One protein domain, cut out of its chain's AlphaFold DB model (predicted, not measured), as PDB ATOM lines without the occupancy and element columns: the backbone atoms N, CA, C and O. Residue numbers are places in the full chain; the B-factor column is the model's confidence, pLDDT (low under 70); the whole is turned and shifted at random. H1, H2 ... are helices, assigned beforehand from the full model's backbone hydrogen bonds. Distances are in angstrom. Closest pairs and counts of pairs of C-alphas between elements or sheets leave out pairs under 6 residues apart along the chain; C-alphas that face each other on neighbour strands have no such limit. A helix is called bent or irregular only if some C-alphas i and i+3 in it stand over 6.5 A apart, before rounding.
ATOM      1  N   GLN A   2      -3.748  22.835  61.863       77.12
ATOM      2  CA  GLN A   2      -2.979  23.992  61.360       77.12
ATOM      3  C   GLN A   2      -2.270  23.741  60.014       77.12
ATOM      4  O   GLN A   2      -2.331  24.594  59.135       77.12
ATOM      5  N   ALA A   3      -1.697  22.550  59.805       80.12
ATOM      6  CA  ALA A   3      -1.041  22.183  58.542       80.12
ATOM      7  C   ALA A   3      -1.986  22.256  57.326       80.12
ATOM      8  O   ALA A   3      -1.606  22.762  56.276       80.12
ATOM      9  N   ILE A   4      -3.248  21.844  57.489       86.50
ATOM     10  CA  ILE A   4      -4.261  21.891  56.422       86.50
ATOM     11  C   ILE A   4      -4.577  23.345  56.029       86.50
ATOM     12  O   ILE A   4      -4.702  23.652  54.848       86.50
ATOM     13  N   ARG A   5      -4.634  24.269  57.001       90.12
ATOM     14  CA  ARG A   5      -4.845  25.706  56.732       90.12
ATOM     15  C   ARG A   5      -3.671  26.330  55.973       90.12
ATOM     16  O   ARG A   5      -3.888  27.152  55.086       90.12
ATOM     17  N   VAL A   6      -2.440  25.922  56.292       90.88
ATOM     18  CA  VAL A   6      -1.234  26.370  55.574       90.88
ATOM     19  C   VAL A   6      -1.260  25.886  54.123       90.88
ATOM     20  O   VAL A   6      -1.044  26.687  53.218       90.88
ATOM     21  N   VAL A   7      -1.605  24.615  53.892       89.69
ATOM     22  CA  VAL A   7      -1.746  24.050  52.538       89.69
ATOM     23  C   VAL A   7      -2.826  24.790  51.745       89.69
ATOM     24  O   VAL A   7      -2.567  25.225  50.626       89.69
ATOM     25  N   ALA A   8      -4.002  25.024  52.335       91.94
ATOM     26  CA  ALA A   8      -5.076  25.773  51.682       91.94
ATOM     27  C   ALA A   8      -4.651  27.205  51.304       91.94
ATOM     28  O   ALA A   8      -4.935  27.670  50.201       91.94
ATOM     29  N   THR A   9      -3.917  27.885  52.189       91.12
ATOM     30  CA  THR A   9      -3.389  29.233  51.920       91.12
ATOM     31  C   THR A   9      -2.375  29.209  50.778       91.12
ATOM     32  O   THR A   9      -2.462  30.030  49.872       91.12
ATOM     33  N   ALA A  10      -1.462  28.233  50.768       93.19
ATOM     34  CA  ALA A  10      -0.484  28.079  49.695       93.19
ATOM     35  C   ALA A  10      -1.154  27.816  48.337       93.19
ATOM     36  O   ALA A  10      -0.775  28.433  47.343       93.19
ATOM     37  N   HIS A  11      -2.180  26.959  48.290       94.50
ATOM     38  CA  HIS A  11      -2.954  26.732  47.067       94.50
ATOM     39  C   HIS A  11      -3.628  28.008  46.568       94.50
ATOM     40  O   HIS A  11      -3.553  28.298  45.375       94.50
ATOM     41  N   LYS A  12      -4.229  28.788  47.472       92.94
ATOM     42  CA  LYS A  12      -4.846  30.066  47.118       92.94
ATOM     43  C   LYS A  12      -3.817  31.046  46.551       92.94
ATOM     44  O   LYS A  12      -4.008  31.552  45.456       92.94
ATOM     45  N   THR A  13      -2.680  31.234  47.222       92.25
ATOM     46  CA  THR A  13      -1.609  32.111  46.725       92.25
ATOM     47  C   THR A  13      -1.085  31.666  45.357       92.25
ATOM     48  O   THR A  13      -0.819  32.500  44.492       92.25
ATOM     49  N   LEU A  14      -0.949  30.359  45.114       93.44
ATOM     50  CA  LEU A  14      -0.543  29.848  43.802       93.44
ATOM     51  C   LEU A  14      -1.596  30.101  42.715       93.44
ATOM     52  O   LEU A  14      -1.226  30.378  41.579       93.44
ATOM     53  N   ALA A  15      -2.884  30.005  43.038       91.62
ATOM     54  CA  ALA A  15      -3.951  30.341  42.099       91.62
ATOM     55  C   ALA A  15      -3.944  31.844  41.777       91.62
ATOM     56  O   ALA A  15      -3.827  32.211  40.609       91.62
ATOM     57  N   ASP A  16      -3.927  32.693  42.806       91.25
ATOM     58  CA  ASP A  16      -3.935  34.152  42.662       91.25
ATOM     59  C   ASP A  16      -2.730  34.640  41.831       91.25
ATOM     60  O   ASP A  16      -2.861  35.473  40.935       91.25
ATOM     61  N   THR A  17      -1.541  34.075  42.071       93.19
ATOM     62  CA  THR A  17      -0.329  34.426  41.306       93.19
ATOM     63  C   THR A  17      -0.378  33.966  39.852       93.19
ATOM     64  O   THR A  17       0.156  34.655  38.985       93.19
ATOM     65  N   ARG A  18      -1.025  32.831  39.553       93.94
ATOM     66  CA  ARG A  18      -1.231  32.374  38.170       93.94
ATOM     67  C   ARG A  18      -2.203  33.275  37.422       93.94
ATOM     68  O   ARG A  18      -1.955  33.583  36.261       93.94
ATOM     69  N   GLU A  19      -3.278  33.705  38.073       91.19
ATOM     70  CA  GLU A  19      -4.241  34.633  37.477       91.19
ATOM     71  C   GLU A  19      -3.619  36.004  37.209       91.19
ATOM     72  O   GLU A  19      -3.804  36.571  36.133       91.19
ATOM     73  N   GLU A  20      -2.836  36.519  38.158       90.50
ATOM     74  CA  GLU A  20      -2.125  37.783  37.980       90.50
ATOM     75  C   GLU A  20      -1.077  37.681  36.866       90.50
ATOM     76  O   GLU A  20      -0.996  38.558  36.008       90.50
ATOM     77  N   PHE A  21      -0.330  36.572  36.807       93.38
ATOM     78  CA  PHE A  21       0.590  36.316  35.703       93.38
ATOM     79  C   PHE A  21      -0.145  36.253  34.363       93.38
ATOM     80  O   PHE A  21       0.322  36.849  33.402       93.38
ATOM     81  N   ALA A  22      -1.300  35.590  34.287       93.25
ATOM     82  CA  ALA A  22      -2.083  35.518  33.056       93.25
ATOM     83  C   ALA A  22      -2.580  36.903  32.604       93.25
ATOM     84  O   ALA A  22      -2.528  37.214  31.413       93.25
ATOM     85  N   ARG A  23      -3.010  37.759  33.542       90.19
ATOM     86  CA  ARG A  23      -3.393  39.149  33.242       90.19
ATOM     87  C   ARG A  23      -2.203  39.972  32.748       90.19
ATOM     88  O   ARG A  23      -2.314  40.641  31.720       90.19
ATOM     89  N   ALA A  24      -1.064  39.887  33.433       93.75
ATOM     90  CA  ALA A  24       0.157  40.580  33.036       93.75
ATOM     91  C   ALA A  24       0.697  40.075  31.685       93.75
ATOM     92  O   ALA A  24       1.077  40.876  30.837       93.75
ATOM     93  N   ASP A  25       0.685  38.764  31.446       93.56
ATOM     94  CA  ASP A  25       1.110  38.145  30.189       93.56
ATOM     95  C   ASP A  25       0.227  38.583  29.014       93.56
ATOM     96  O   ASP A  25       0.742  38.955  27.960       93.56
ATOM     97  N   ALA A  26      -1.095  38.641  29.199       91.94
ATOM     98  CA  ALA A  26      -2.008  39.162  28.183       91.94
ATOM     99  C   ALA A  26      -1.721  40.638  27.847       91.94
ATOM    100  O   ALA A  26      -1.673  41.008  26.669       91.94
ATOM    101  N   ALA A  27      -1.476  41.474  28.861       93.88
ATOM    102  CA  ALA A  27      -1.098  42.872  28.661       93.88
ATOM    103  C   ALA A  27       0.254  43.003  27.938       93.88
ATOM    104  O   ALA A  27       0.374  43.779  26.989       93.88
ATOM    105  N   ASN A  28       1.245  42.194  28.322       93.19
ATOM    106  CA  ASN A  28       2.570  42.177  27.703       93.19
ATOM    107  C   ASN A  28       2.516  41.724  26.239       93.19
ATOM    108  O   ASN A  28       3.172  42.323  25.391       93.19
ATOM    109  N   LYS A  29       1.700  40.715  25.912       92.62
ATOM    110  CA  LYS A  29       1.479  40.268  24.527       92.62
ATOM    111  C   LYS A  29       0.876  41.368  23.665       92.62
ATOM    112  O   LYS A  29       1.320  41.564  22.535       92.62
ATOM    113  N   LYS A  30      -0.101  42.106  24.200       92.12
ATOM    114  CA  LYS A  30      -0.684  43.255  23.502       92.12
ATOM    115  C   LYS A  30       0.359  44.353  23.280       92.12
ATOM    116  O   LYS A  30       0.540  44.783  22.148       92.12
ATOM    117  N   ALA A  31       1.099  44.731  24.323       94.00
ATOM    118  CA  ALA A  31       2.158  45.733  24.221       94.00
ATOM    119  C   ALA A  31       3.247  45.336  23.207       94.00
ATOM    120  O   ALA A  31       3.729  46.179  22.453       94.00
ATOM    121  N   LEU A  32       3.604  44.048  23.141       91.88
ATOM    122  CA  LEU A  32       4.536  43.526  22.144       91.88
ATOM    123  C   LEU A  32       3.975  43.644  20.721       91.88
ATOM    124  O   LEU A  32       4.692  44.068  19.818       91.88
ATOM    125  N   ALA A  33       2.707  43.287  20.509       91.50
ATOM    126  CA  ALA A  33       2.062  43.417  19.204       91.50
ATOM    127  C   ALA A  33       2.007  44.882  18.741       91.50
ATOM    128  O   ALA A  33       2.358  45.171  17.594       91.50
ATOM    129  N   ASP A  34       1.648  45.796  19.646       94.69
ATOM    130  CA  ASP A  34       1.613  47.236  19.385       94.69
ATOM    131  C   ASP A  34       3.019  47.762  19.040       94.69
ATOM    132  O   ASP A  34       3.198  48.456  18.037       94.69
ATOM    133  N   ALA A  35       4.050  47.365  19.795       93.00
ATOM    134  CA  ALA A  35       5.436  47.741  19.517       93.00
ATOM    135  C   ALA A  35       5.930  47.218  18.156       93.00
ATOM    136  O   ALA A  35       6.597  47.945  17.417       93.00
ATOM    137  N   LEU A  36       5.575  45.982  17.786       92.00
ATOM    138  CA  LEU A  36       5.904  45.421  16.473       92.00
ATOM    139  C   LEU A  36       5.174  46.152  15.340       92.00
ATOM    140  O   LEU A  36       5.754  46.338  14.272       92.00
ATOM    141  N   ALA A  37       3.924  46.571  15.546       92.62
ATOM    142  CA  ALA A  37       3.193  47.373  14.568       92.62
ATOM    143  C   ALA A  37       3.871  48.733  14.351       92.62
ATOM    144  O   ALA A  37       4.152  49.094  13.211       92.62
ATOM    145  N   VAL A  38       4.231  49.430  15.435       93.56
ATOM    146  CA  VAL A  38       4.964  50.705  15.372       93.56
ATOM    147  C   VAL A  38       6.308  50.538  14.662       93.56
ATOM    148  O   VAL A  38       6.642  51.338  13.791       93.56
ATOM    149  N   ALA A  39       7.065  49.482  14.969       93.00
ATOM    150  CA  ALA A  39       8.352  49.241  14.327       93.00
ATOM    151  C   ALA A  39       8.211  48.954  12.820       93.00
ATOM    152  O   ALA A  39       8.997  49.460  12.020       93.00
ATOM    153  N   ARG A  40       7.172  48.215  12.406       92.06
ATOM    154  CA  ARG A  40       6.864  48.029  10.978       92.06
ATOM    155  C   ARG A  40       6.493  49.348  10.301       92.06
ATOM    156  O   ARG A  40       6.994  49.627   9.218       92.06
ATOM    157  N   SER A  41       5.671  50.180  10.941       92.12
ATOM    158  CA  SER A  41       5.329  51.516  10.429       92.12
ATOM    159  C   SER A  41       6.543  52.448  10.341       92.12
ATOM    160  O   SER A  41       6.584  53.304   9.465       92.12
ATOM    161  N   ALA A  42       7.546  52.261  11.201       94.75
ATOM    162  CA  ALA A  42       8.819  52.976  11.151       94.75
ATOM    163  C   ALA A  42       9.796  52.442  10.078       94.75
ATOM    164  O   ALA A  42      10.888  52.984   9.928       94.75
ATOM    165  N   GLY A  43       9.419  51.399   9.327       93.69
ATOM    166  CA  GLY A  43      10.204  50.866   8.211       93.69
ATOM    167  C   GLY A  43      11.207  49.770   8.580       93.69
ATOM    168  O   GLY A  43      12.016  49.393   7.734       93.69
ATOM    169  N   PHE A  44      11.169  49.228   9.804       93.56
ATOM    170  CA  PHE A  44      12.011  48.083  10.162       93.56
ATOM    171  C   PHE A  44      11.552  46.813   9.440       93.56
ATOM    172  O   PHE A  44      10.365  46.476   9.429       93.56
ATOM    173  N   SER A  45      12.509  46.077   8.867       90.50
ATOM    174  CA  SER A  45      12.232  44.801   8.207       90.50
ATOM    175  C   SER A  45      11.968  43.690   9.229       90.50
ATOM    176  O   SER A  45      12.457  43.726  10.360       90.50
ATOM    177  N   GLU A  46      11.246  42.639   8.831       85.81
ATOM    178  CA  GLU A  46      11.050  41.477   9.710       85.81
ATOM    179  C   GLU A  46      12.367  40.797  10.104       85.81
ATOM    180  O   GLU A  46      12.457  40.221  11.189       85.81
ATOM    181  N   ALA A  47      13.388  40.858   9.245       88.31
ATOM    182  CA  ALA A  47      14.705  40.307   9.542       88.31
ATOM    183  C   ALA A  47      15.383  41.068  10.690       88.31
ATOM    184  O   ALA A  47      15.987  40.440  11.560       88.31
ATOM    185  N   ASP A  48      15.238  42.395  10.732       88.44
ATOM    186  CA  ASP A  48      15.771  43.220  11.818       88.44
ATOM    187  C   ASP A  48      15.020  42.958  13.121       88.44
ATOM    188  O   ASP A  48      15.648  42.749  14.156       88.44
ATOM    189  N   LEU A  49      13.688  42.861  13.071       88.06
ATOM    190  CA  LEU A  49      12.865  42.549  14.246       88.06
ATOM    191  C   LEU A  49      13.191  41.166  14.831       88.06
ATOM    192  O   LEU A  49      13.271  41.015  16.050       88.06
ATOM    193  N   LYS A  50      13.452  40.166  13.979       86.94
ATOM    194  CA  LYS A  50      13.841  38.810  14.405       86.94
ATOM    195  C   LYS A  50      15.191  38.762  15.122       86.94
ATOM    196  O   LYS A  50      15.364  37.917  15.991       86.94
ATOM    197  N   ARG A  51      16.134  39.666  14.821       86.50
ATOM    198  CA  ARG A  51      17.439  39.724  15.517       86.50
ATOM    199  C   ARG A  51      17.315  40.096  16.993       86.50
ATOM    200  O   ARG A  51      18.165  39.705  17.786       86.50
ATOM    201  N   TRP A  52      16.282  40.859  17.345       83.38
ATOM    202  CA  TRP A  52      16.023  41.312  18.714       83.38
ATOM    203  C   TRP A  52      15.059  40.409  19.477       83.38
ATOM    204  O   TRP A  52      14.883  40.580  20.683       83.38
ATOM    205  N   GLN A  53      14.429  39.457  18.792       83.38
ATOM    206  CA  GLN A  53      13.557  38.491  19.434       83.38
ATOM    207  C   GLN A  53      14.402  37.610  20.361       83.38
ATOM    208  O   GLN A  53      15.473  37.130  19.979       83.38
TER     209      GLN A  53
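Overview. This is residues 2 to 53 of the 97 residues of an uncharacterized protein of Rhodococcus sp. T7 (UniProt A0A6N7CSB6). One long, gently curved helix, H1, makes a rod, and after its last residue, Ser 41, a tight link turns round and a short helix, H2, folds back like a small hook near the last turns of H1. The rest of H1, residues 2 to 35, stands free. The printed part has 52 residues with two named helices, H1 then H2, and no named strand; the class is all helix. The whole is extended, with a radius of gyration of the C-alphas of 19.2 A, and it spans 61 by 17 by 8 A.

Along the chain. Find C-alpha 2 at (-2.979, 23.992, 61.360); from there H1 runs through residues 2 to 41, with z falling, to C-alpha 41 at (5.329, 51.516, 10.429), 58.5 A from first to last C-alpha. Then look at H2, residues 46 to 52, where z rises again to C-alpha 52 at (16.023, 41.312, 18.714). Neither helix is bent.

Arrangement. Start from H1 and look near its last residues for H2. The two are close but not clearly touching, with 2 pairs of C-alphas within 8 A. Their closest C-alphas are those of Leu 36 and Leu 49, 7.9 A apart. They run opposite ways at a steep tilt of 42 degrees. In H1 every O i to N i+4 pair is within hydrogen-bond range, and in H2 2 of 3 are.

Size, cuts and confidence. Look for the two C-alphas farthest apart at Gln 2 and Gly 43, 61.0 A from each other. The link from H1 to H2, 4 residues, is tight. The printed part has no cut. Its mean pLDDT is 90.9, and no printed residue is under 70.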